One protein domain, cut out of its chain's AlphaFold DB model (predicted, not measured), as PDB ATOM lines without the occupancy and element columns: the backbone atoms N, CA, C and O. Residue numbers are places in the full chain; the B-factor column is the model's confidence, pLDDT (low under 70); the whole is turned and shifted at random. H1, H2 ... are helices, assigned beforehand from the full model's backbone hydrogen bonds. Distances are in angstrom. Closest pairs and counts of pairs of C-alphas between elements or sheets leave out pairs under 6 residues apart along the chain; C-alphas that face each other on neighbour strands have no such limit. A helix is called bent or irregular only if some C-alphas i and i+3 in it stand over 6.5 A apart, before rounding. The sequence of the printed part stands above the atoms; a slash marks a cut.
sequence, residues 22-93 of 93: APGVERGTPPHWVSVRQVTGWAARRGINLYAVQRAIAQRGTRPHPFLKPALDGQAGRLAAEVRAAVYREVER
ATOM      1  N   ALA A  22      21.238  34.133 -22.441       95.19
ATOM      2  CA  ALA A  22      21.332  34.518 -21.035       95.19
ATOM      3  C   ALA A  22      20.873  35.960 -20.758       95.19
ATOM      4  O   ALA A  22      20.121  36.143 -19.797       95.19
ATOM      5  N   PRO A  23      21.211  36.973 -21.586       94.94
ATOM      6  CA  PRO A  23      20.715  38.331 -21.374       94.94
ATOM      7  C   PRO A  23      19.184  38.424 -21.379       94.94
ATOM      8  O   PRO A  23      18.618  39.156 -20.569       94.94
ATOM      9  N   GLY A  24      18.515  37.655 -22.248       94.81
ATOM     10  CA  GLY A  24      17.052  37.622 -22.344       94.81
ATOM     11  C   GLY A  24      16.372  36.915 -21.168       94.81
ATOM     12  O   GLY A  24      15.209  37.184 -20.883       94.81
ATOM     13  N   VAL A  25      17.088  36.038 -20.457       95.31
ATOM     14  CA  VAL A  25      16.615  35.450 -19.193       95.31
ATOM     15  C   VAL A  25      16.840  36.426 -18.044       95.31
ATOM     16  O   VAL A  25      15.902  36.722 -17.314       95.31
ATOM     17  N   GLU A  26      18.050  36.980 -17.927       96.81
ATOM     18  CA  GLU A  26      18.425  37.906 -16.848       96.81
ATOM     19  C   GLU A  26      17.511  39.136 -16.814       96.81
ATOM     20  O   GLU A  26      17.037  39.537 -15.753       96.81
ATOM     21  N   ARG A  27      17.251  39.732 -17.985       96.94
ATOM     22  CA  ARG A  27      16.568  41.031 -18.115       96.94
ATOM     23  C   ARG A  27      15.173  40.934 -18.721       96.94
ATOM     24  O   ARG A  27      14.495  41.949 -18.829       96.94
ATOM     25  N   GLY A  28      14.739  39.739 -19.111       97.19
ATOM     26  CA  GLY A  28      13.526  39.574 -19.899       97.19
ATOM     27  C   GLY A  28      13.706  40.070 -21.335       97.19
ATOM     28  O   GLY A  28      14.795  40.457 -21.766       97.19
ATOM     29  N   THR A  29      12.616  40.046 -22.091       97.31
ATOM     30  CA  THR A  29      12.582  40.490 -23.488       97.31
ATOM     31  C   THR A  29      11.284  41.240 -23.767       97.31
ATOM     32  O   THR A  29      10.254  40.903 -23.173       97.31
ATOM     33  N   PRO A  30      11.292  42.237 -24.669       97.62
ATOM     34  CA  PRO A  30      10.060  42.853 -25.142       97.62
ATOM     35  C   PRO A  30       9.204  41.846 -25.938       97.62
ATOM     36  O   PRO A  30       9.698  40.777 -26.323       97.62
ATOM     37  N   PRO A  31       7.926  42.170 -26.206       98.12
ATOM     38  CA  PRO A  31       7.075  41.363 -27.073       98.12
ATOM     39  C   PRO A  31       7.731  41.083 -28.429       98.12
ATOM     40  O   PRO A  31       8.167  42.005 -29.115       98.12
ATOM     41  N   HIS A  32       7.824  39.808 -28.804       97.25
ATOM     42  CA  HIS A  32       8.408  39.382 -30.076       97.25
ATOM     43  C   HIS A  32       7.894  38.003 -30.494       97.25
ATOM     44  O   HIS A  32       7.461  37.196 -29.669       97.25
ATOM     45  N   TRP A  33       7.955  37.709 -31.793       97.19
ATOM     46  CA  TRP A  33       7.556  36.402 -32.304       97.19
ATOM     47  C   TRP A  33       8.684  35.382 -32.127       97.19
ATOM     48  O   TRP A  33       9.709  35.449 -32.801       97.19
ATOM     49  N   VAL A  34       8.492  34.427 -31.216       95.19
ATOM     50  CA  VAL A  34       9.446  33.334 -30.972       95.19
ATOM     51  C   VAL A  34       9.123  32.124 -31.849       95.19
ATOM     52  O   VAL A  34       7.955  31.823 -32.111       95.19
ATOM     53  N   SER A  35      10.145  31.389 -32.293       95.69
ATOM     54  CA  SER A  35       9.932  30.123 -32.996       95.69
ATOM     55  C   SER A  35       9.402  29.060 -32.036       95.69
ATOM     56  O   SER A  35       9.945  28.872 -30.946       95.69
ATOM     57  N   VAL A  36       8.388  28.298 -32.461       94.62
ATOM     58  CA  VAL A  36       7.828  27.197 -31.662       94.62
ATOM     59  C   VAL A  36       8.906  26.209 -31.215       94.62
ATOM     60  O   VAL A  36       8.908  25.808 -30.056       94.62
ATOM     61  N   ARG A  37       9.901  25.927 -32.071       95.62
ATOM     62  CA  ARG A  37      11.011  25.004 -31.776       95.62
ATOM     63  C   ARG A  37      11.817  25.417 -30.540       95.62
ATOM     64  O   ARG A  37      12.310  24.551 -29.824       95.62
ATOM     65  N   GLN A  38      11.945  26.718 -30.276       92.88
ATOM     66  CA  GLN A  38      12.706  27.235 -29.133       92.88
ATOM     67  C   GLN A  38      11.954  27.057 -27.807       92.88
ATOM     68  O   GLN A  38      12.581  26.914 -26.761       92.88
ATOM     69  N   VAL A  39      10.618  27.037 -27.841       94.75
ATOM     70  CA  VAL A  39       9.773  26.968 -26.638       94.75
ATOM     71  C   VAL A  39       9.147  25.591 -26.403       94.75
ATOM     72  O   VAL A  39       8.695  25.333 -25.290       94.75
ATOM     73  N   THR A  40       9.189  24.671 -27.380       96.94
ATOM     74  CA  THR A  40       8.609  23.317 -27.278       96.94
ATOM     75  C   THR A  40       9.056  22.572 -26.026       96.94
ATOM     76  O   THR A  40       8.217  22.120 -25.251       96.94
ATOM     77  N   GLY A  41      10.368  22.473 -25.787       95.94
ATOM     78  CA  GLY A  41      10.884  21.712 -24.648       95.94
ATOM     79  C   GLY A  41      10.455  22.294 -23.297       95.94
ATOM     80  O   GLY A  41      10.168  21.552 -22.362       95.94
ATOM     81  N   TRP A  42      10.380  23.622 -23.188       93.19
ATOM     82  CA  TRP A  42       9.932  24.280 -21.961       93.19
ATOM     83  C   TRP A  42       8.421  24.136 -21.757       93.19
ATOM     84  O   TRP A  42       7.994  23.790 -20.658       93.19
ATOM     85  N   ALA A  43       7.626  24.333 -22.813       96.38
ATOM     86  CA  ALA A  43       6.174  24.195 -22.776       96.38
ATOM     87  C   ALA A  43       5.755  22.770 -22.380       96.38
ATOM     88  O   ALA A  43       4.929  22.607 -21.486       96.38
ATOM     89  N   ALA A  44       6.409  21.752 -22.955       97.44
ATOM     90  CA  ALA A  44       6.187  20.349 -22.609       97.44
ATOM     91  C   ALA A  44       6.488  20.062 -21.130       97.44
ATOM     92  O   ALA A  44       5.651  19.499 -20.431       97.44
ATOM     93  N   ARG A  45       7.637  20.527 -20.612       97.19
ATOM     94  CA  ARG A  45       7.998  20.370 -19.186       97.19
ATOM     95  C   ARG A  45       7.032  21.070 -18.232       97.19
ATOM     96  O   ARG A  45       6.939  20.686 -17.073       97.19
ATOM     97  N   ARG A  46       6.358  22.124 -18.692       95.44
ATOM     98  CA  ARG A  46       5.388  22.887 -17.899       95.44
ATOM     99  C   ARG A  46       3.947  22.412 -18.090       95.44
ATOM    100  O   ARG A  46       3.077  22.929 -17.402       95.44
ATOM    101  N   GLY A  47       3.687  21.482 -19.013       96.81
ATOM    102  CA  GLY A  47       2.330  21.062 -19.369       96.81
ATOM    103  C   GLY A  47       1.484  22.187 -19.980       96.81
ATOM    104  O   GLY A  47       0.267  22.186 -19.836       96.81
ATOM    105  N   ILE A  48       2.112  23.177 -20.629       96.12
ATOM    106  CA  ILE A  48       1.426  24.342 -21.208       96.12
ATOM    107  C   ILE A  48       1.312  24.165 -22.724       96.12
ATOM    108  O   ILE A  48       2.253  23.719 -23.380       96.12
ATOM    109  N   ASN A  49       0.176  24.568 -23.302       97.19
ATOM    110  CA  ASN A  49      -0.002  24.595 -24.751       97.19
ATOM    111  C   ASN A  49       1.077  25.466 -25.431       97.19
ATOM    112  O   ASN A  49       1.241  26.646 -25.115       97.19
ATOM    113  N   LEU A  50       1.780  24.879 -26.399       97.38
ATOM    114  CA  LEU A  50       2.900  25.495 -27.113       97.38
ATOM    115  C   LEU A  50       2.544  26.840 -27.763       97.38
ATOM    116  O   LEU A  50       3.275  27.822 -27.622       97.38
ATOM    117  N   TYR A  51       1.404  26.897 -28.447       96.88
ATOM    118  CA  TYR A  51       0.951  28.101 -29.136       96.88
ATOM    119  C   TYR A  51       0.476  29.166 -28.151       96.88
ATOM    120  O   TYR A  51       0.689  30.350 -28.394       96.88
ATOM    121  N   ALA A  52      -0.086  28.774 -27.004       96.81
ATOM    122  CA  ALA A  52      -0.417  29.723 -25.944       96.81
ATOM    123  C   ALA A  52       0.843  30.414 -25.391       96.81
ATOM    124  O   ALA A  52       0.839  31.631 -25.210       96.81
ATOM    125  N   VAL A  53       1.943  29.671 -25.194       96.50
ATOM    126  CA  VAL A  53       3.239  30.247 -24.786       96.50
ATOM    127  C   VAL A  53       3.770  31.201 -25.852       96.50
ATOM    128  O   VAL A  53       4.109  32.341 -25.538       96.50
ATOM    129  N   GLN A  54       3.795  30.771 -27.117       97.69
ATOM    130  CA  GLN A  54       4.259  31.605 -28.227       97.69
ATOM    131  C   GLN A  54       3.456  32.911 -28.323       97.69
ATOM    132  O   GLN A  54       4.036  33.992 -28.395       97.69
ATOM    133  N   ARG A  55       2.121  32.824 -28.270       97.50
ATOM    134  CA  ARG A  55       1.228  33.990 -28.318       97.50
ATOM    135  C   ARG A  55       1.411  34.901 -27.111       97.50
ATOM    136  O   ARG A  55       1.407  36.117 -27.273       97.50
ATOM    137  N   ALA A  56       1.618  34.340 -25.921       97.00
ATOM    138  CA  ALA A  56       1.888  35.125 -24.724       97.00
ATOM    139  C   ALA A  56       3.183  35.939 -24.851       97.00
ATOM    140  O   ALA A  56       3.167  37.126 -24.527       97.00
ATOM    141  N   ILE A  57       4.262  35.334 -25.360       97.31
ATOM    142  CA  ILE A  57       5.540  36.021 -25.599       97.31
ATOM    143  C   ILE A  57       5.385  37.078 -26.699       97.31
ATOM    144  O   ILE A  57       5.860  38.198 -26.539       97.31
ATOM    145  N   ALA A  58       4.639  36.783 -27.766       98.12
ATOM    146  CA  ALA A  58       4.377  37.741 -28.839       98.12
ATOM    147  C   ALA A  58       3.603  38.986 -28.381       98.12
ATOM    148  O   ALA A  58       3.790  40.056 -28.946       98.12
ATOM    149  N   GLN A  59       2.742  38.857 -27.369       98.31
ATOM    150  CA  GLN A  59       1.935  39.966 -26.854       98.31
ATOM    151  C   GLN A  59       2.606  40.720 -25.704       98.31
ATOM    152  O   GLN A  59       2.417  41.924 -25.569       98.31
ATOM    153  N   ARG A  60       3.342  40.014 -24.838       98.06
ATOM    154  CA  ARG A  60       3.809  40.545 -23.544       98.06
ATOM    155  C   ARG A  60       5.321  40.481 -23.353       98.06
ATOM    156  O   ARG A  60       5.826  41.083 -22.413       98.06
ATOM    157  N   GLY A  61       6.034  39.758 -24.209       97.25
ATOM    158  CA  GLY A  61       7.448  39.455 -24.019       97.25
ATOM    159  C   GLY A  61       7.677  38.452 -22.890       97.25
ATOM    160  O   GLY A  61       6.799  37.650 -22.554       97.25
ATOM    161  N   THR A  62       8.867  38.492 -22.297       96.94
ATOM    162  CA  THR A  62       9.242  37.651 -21.150       96.94
ATOM    163  C   THR A  62       9.597  38.505 -19.942       96.94
ATOM    164  O   THR A  62      10.217  39.561 -20.066       96.94
ATOM    165  N   ARG A  63       9.210  38.043 -18.746       96.88
ATOM    166  CA  ARG A  63       9.589  38.700 -17.489       96.88
ATOM    167  C   ARG A  63      11.062  38.408 -17.160       96.88
ATOM    168  O   ARG A  63      11.498  37.285 -17.418       96.88
ATOM    169  N   PRO A  64      11.797  39.368 -16.569       97.44
ATOM    170  CA  PRO A  64      13.145  39.126 -16.071       97.44
ATOM    171  C   PRO A  64      13.176  37.996 -15.039       97.44
ATOM    172  O   PRO A  64      12.313  37.922 -14.162       97.44
ATOM    173  N   HIS A  65      14.190  37.144 -15.129       96.06
ATOM    174  CA  HIS A  65      14.521  36.128 -14.140       96.06
ATOM    175  C   HIS A  65      16.023  36.228 -13.817       96.06
ATOM    176  O   HIS A  65      16.824  35.443 -14.339       96.06
ATOM    177  N   PRO A  66      16.419  37.228 -13.008       95.75
ATOM    178  CA  PRO A  66      17.821  37.519 -12.744       95.75
ATOM    179  C   PRO A  66      18.487  36.371 -11.982       95.75
ATOM    180  O   PRO A  66      17.952  35.861 -10.999       95.75
ATOM    181  N   PHE A  67      19.667  35.969 -12.441       94.12
ATOM    182  CA  PHE A  67      20.479  34.901 -11.863       94.12
ATOM    183  C   PHE A  67      21.947  35.314 -11.713       94.12
ATOM    184  O   PHE A  67      22.588  34.905 -10.749       94.12
ATOM    185  N   LEU A  68      22.474  36.161 -12.607       93.00
ATOM    186  CA  LEU A  68      23.846  36.663 -12.505       93.00
ATOM    187  C   LEU A  68      23.967  37.751 -11.449       93.00
ATOM    188  O   LEU A  68      24.846  37.665 -10.594       93.00
ATOM    189  N   LYS A  69      23.095  38.765 -11.487       91.06
ATOM    190  CA  LYS A  69      23.188  39.874 -10.533       91.06
ATOM    191  C   LYS A  69      23.041  39.409  -9.075       91.06
ATOM    192  O   LYS A  69      23.922  39.742  -8.287       91.06
ATOM    193  N   PRO A  70      22.035  38.593  -8.704       93.25
ATOM    194  CA  PRO A  70      21.912  38.104  -7.332       93.25
ATOM    195  C   PRO A  70      23.108  37.247  -6.895       93.25
ATOM    196  O   PRO A  70      23.551  37.351  -5.754       93.25
ATOM    197  N   ALA A  71      23.659  36.427  -7.799       91.75
ATOM    198  CA  ALA A  71      24.838  35.615  -7.508       91.75
ATOM    199  C   ALA A  71      26.083  36.478  -7.263       91.75
ATOM    200  O   ALA A  71      26.824  36.228  -6.313       91.75
ATOM    201  N   LEU A  72      26.295  37.510  -8.087       89.81
ATOM    202  CA  LEU A  72      27.396  38.451  -7.910       89.81
ATOM    203  C   LEU A  72      27.238  39.238  -6.610       89.81
ATOM    204  O   LEU A  72      28.172  39.276  -5.818       89.81
ATOM    205  N   ASP A  73      26.063  39.815  -6.366       90.69
ATOM    206  CA  ASP A  73      25.795  40.607  -5.163       90.69
ATOM    207  C   ASP A  73      26.021  39.764  -3.890       90.69
ATOM    208  O   ASP A  73      26.617  40.239  -2.925       90.69
ATOM    209  N   GLY A  74      25.638  38.482  -3.912       92.44
ATOM    210  CA  GLY A  74      25.843  37.553  -2.798       92.44
ATOM    211  C   GLY A  74      27.282  37.050  -2.609       92.44
ATOM    212  O   GLY A  74      27.589  36.506  -1.550       92.44
ATOM    213  N   GLN A  75      28.165  37.192  -3.603       90.44
ATOM    214  CA  GLN A  75      29.544  36.669  -3.568       90.44
ATOM    215  C   GLN A  75      30.624  37.744  -3.766       90.44
ATOM    216  O   GLN A  75      31.812  37.428  -3.714       90.44
ATOM    217  N   ALA A  76      30.249  39.011  -3.960       84.62
ATOM    218  CA  ALA A  76      31.161  40.082  -4.363       84.62
ATOM    219  C   ALA A  76      32.381  40.225  -3.439       84.62
ATOM    220  O   ALA A  76      33.509  40.333  -3.918       84.62
ATOM    221  N   GLY A  77      32.177  40.176  -2.118       84.44
ATOM    222  CA  GLY A  77      33.268  40.287  -1.144       84.44
ATOM    223  C   GLY A  77      34.268  39.132  -1.229       84.44
ATOM    224  O   GLY A  77      35.478  39.355  -1.235       84.44
ATOM    225  N   ARG A  78      33.765  37.899  -1.369       87.75
ATOM    226  CA  ARG A  78      34.600  36.704  -1.535       87.75
ATOM    227  C   ARG A  78      35.374  36.753  -2.848       87.75
ATOM    228  O   ARG A  78      36.582  36.544  -2.848       87.75
ATOM    229  N   LEU A  79      34.695  37.087  -3.943       86.06
ATOM    230  CA  LEU A  79      35.312  37.204  -5.260       86.06
ATOM    231  C   LEU A  79      36.432  38.254  -5.259       86.06
ATOM    232  O   LEU A  79      37.523  37.992  -5.756       86.06
ATOM    233  N   ALA A  80      36.201  39.419  -4.649       84.00
ATOM    234  CA  ALA A  80      37.215  40.465  -4.538       84.00
ATOM    235  C   ALA A  80      38.443  40.010  -3.730       84.00
ATOM    236  O   ALA A  80      39.571  40.358  -4.082       84.00
ATOM    237  N   ALA A  81      38.241  39.229  -2.665       85.94
ATOM    238  CA  ALA A  81      39.335  38.663  -1.878       85.94
ATOM    239  C   ALA A  81      40.147  37.635  -2.684       85.94
ATOM    240  O   ALA A  81      41.375  37.703  -2.693       85.94
ATOM    241  N   GLU A  82      39.478  36.733  -3.405       86.88
ATOM    242  CA  GLU A  82      40.131  35.712  -4.235       86.88
ATOM    243  C   GLU A  82      40.913  36.332  -5.403       86.88
ATOM    244  O   GLU A  82      42.067  35.967  -5.629       86.88
ATOM    245  N   VAL A  83      40.336  37.325  -6.092       86.12
ATOM    246  CA  VAL A  83      41.021  38.068  -7.164       86.12
ATOM    247  C   VAL A  83      42.254  38.780  -6.618       86.12
ATOM    248  O   VAL A  83      43.334  38.670  -7.192       86.12
ATOM    249  N   ARG A  84      42.127  39.470  -5.479       83.88
ATOM    250  CA  ARG A  84      43.251  40.167  -4.845       83.88
ATOM    251  C   ARG A  84      44.376  39.198  -4.473       83.88
ATOM    252  O   ARG A  84      45.533  39.471  -4.772       83.88
ATOM    253  N   ALA A  85      44.042  38.061  -3.865       85.69
ATOM    254  CA  ALA A  85      45.017  37.033  -3.509       85.69
ATOM    255  C   ALA A  85      45.695  36.411  -4.744       85.69
ATOM    256  O   ALA A  85      46.886  36.108  -4.710       85.69
ATOM    257  N   ALA A  86      44.961  36.219  -5.843       85.81
ATOM    258  CA  ALA A  86      45.530  35.744  -7.101       85.81
ATOM    259  C   ALA A  86      46.508  36.758  -7.711       85.81
ATOM    260  O   ALA A  86      47.604  36.371  -8.098       85.81
ATOM    261  N   VAL A  87      46.146  38.046  -7.729       85.31
ATOM    262  CA  VAL A  87      47.020  39.116  -8.231       85.31
ATOM    263  C   VAL A  87      48.310  39.202  -7.416       85.31
ATOM    264  O   VAL A  87      49.384  39.235  -8.005       85.31
ATOM    265  N   TYR A  88      48.232  39.188  -6.079       84.38
ATOM    266  CA  TYR A  88      49.439  39.239  -5.245       84.38
ATOM    267  C   TYR A  88      50.367  38.045  -5.484       84.38
ATOM    268  O   TYR A  88      51.567  38.247  -5.638       84.38
ATOM    269  N   ARG A  89      49.820  36.827  -5.614       86.31
ATOM    270  CA  ARG A  89      50.623  35.632  -5.928       86.31
ATOM    271  C   ARG A  89      51.382  35.736  -7.247       86.31
ATOM    272  O   ARG A  89      52.477  35.200  -7.335       86.31
ATOM    273  N   GLU A  90      50.795  36.365  -8.260       82.31
ATOM    274  CA  GLU A  90      51.441  36.504  -9.568       82.31
ATOM    275  C   GLU A  90      52.507  37.609  -9.569       82.31
ATOM    276  O   GLU A  90      53.507  37.491 -10.262       82.31
ATOM    277  N   VAL A  91      52.318  38.669  -8.776       80.00
ATOM    278  CA  VAL A  91      53.287  39.773  -8.649       80.00
ATOM    279  C   VAL A  91      54.502  39.387  -7.798       80.00
ATOM    280  O   VAL A  91      55.590  39.911  -8.019       80.00
ATOM    281  N   GLU A  92      54.330  38.500  -6.817       72.31
ATOM    282  CA  GLU A  92      55.410  38.009  -5.945       72.31
ATOM    283  C   GLU A  92      56.237  36.863  -6.560       72.31
ATOM    284  O   GLU A  92      57.132  36.330  -5.900       72.31
ATOM    285  N   ARG A  93      55.943  36.477  -7.804       54.88
ATOM    286  CA  ARG A  93      56.636  35.424  -8.550       54.88
ATOM    287  C   ARG A  93      57.713  35.999  -9.463       54.88
ATOM    288  O   ARG A  93      58.759  35.326  -9.588       54.88
TER     289      ARG A  93
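What this domain is: This is residues 22 to 93 of the 93 residues of an uncharacterized protein of Anaerolineae bacterium (UniProt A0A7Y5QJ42). A long, kinked helix, H4, sticks out as an arm with residues 70 to 93, away from a small body in which H2 is set crosswise at the start of H3. The short H1 lies near the base of the arm, and the links on either side of H2 and H3 run between that end of the body and the helix pair. The printed part has 72 residues with four named helices, in the order H1, H2, H3, H4, and no named strand; the class is all helix. The whole is extended, with a radius of gyration of the C-alphas of 19.8 A, and its spans of 60 by 20 by 18 A give a rod outline, in which the body without the arm, residues 70 to 93, spans 31 by 21 by 14 A.

Where its parts are: Begin with H4, residues 68 to 91: find C-alpha 68 at (23.846, 36.663, -12.505), from which the helix runs 29.9 A to C-alpha 91 at (53.287, 39.773, -8.649). Near residue 75 you will find a kink of 70 degrees; H4 is irregular there, with C-alphas 74 and 77 8.1 A apart. H3, residues 50 to 60, measures 15.5 A. H2, residues 36 to 46, measures 14.6 A and is also irregular, with C-alphas 38 and 41 7.3 A apart. H1 is residues 22 to 26 and begins at C-alpha 22 at (21.332, 34.518, -21.035).

How they stand to each other: Look first at the base of H4, where it is close to H1 but not clearly touching it: the closest C-alphas, those of Glu 26 and Leu 68, are 7.1 A apart. H4 is apart from H3 and from H2. H1, too, is apart from H2 and from H3. At Ala 43 and Leu 50 you will find the closest C-alphas of H2 and H3, 5.6 A apart; these two helices touch. Their lines are only just about perpendicular, at 73 degrees. In H1 and H3 every O i to N i+4 pair is within hydrogen-bond range, against 5 of 7 in H2 and 18 of 20 in H4.

The domain as a whole: Go from Asn 49 to Glu 92 for the two C-alphas farthest apart, 60.0 A. Without residues 70 to 93, which stand free, the body has 48 residues and spans 31 by 21 by 14 A. The printed part has no cut, and it ends at residue 93, the chain's last residue. The link from H2 to H3 is tight, those from H1 to H2 and from H3 to H4 are short, and no link is long. The mean pLDDT of the printed part is 92.4, and residue 93 is the one printed residue under 70.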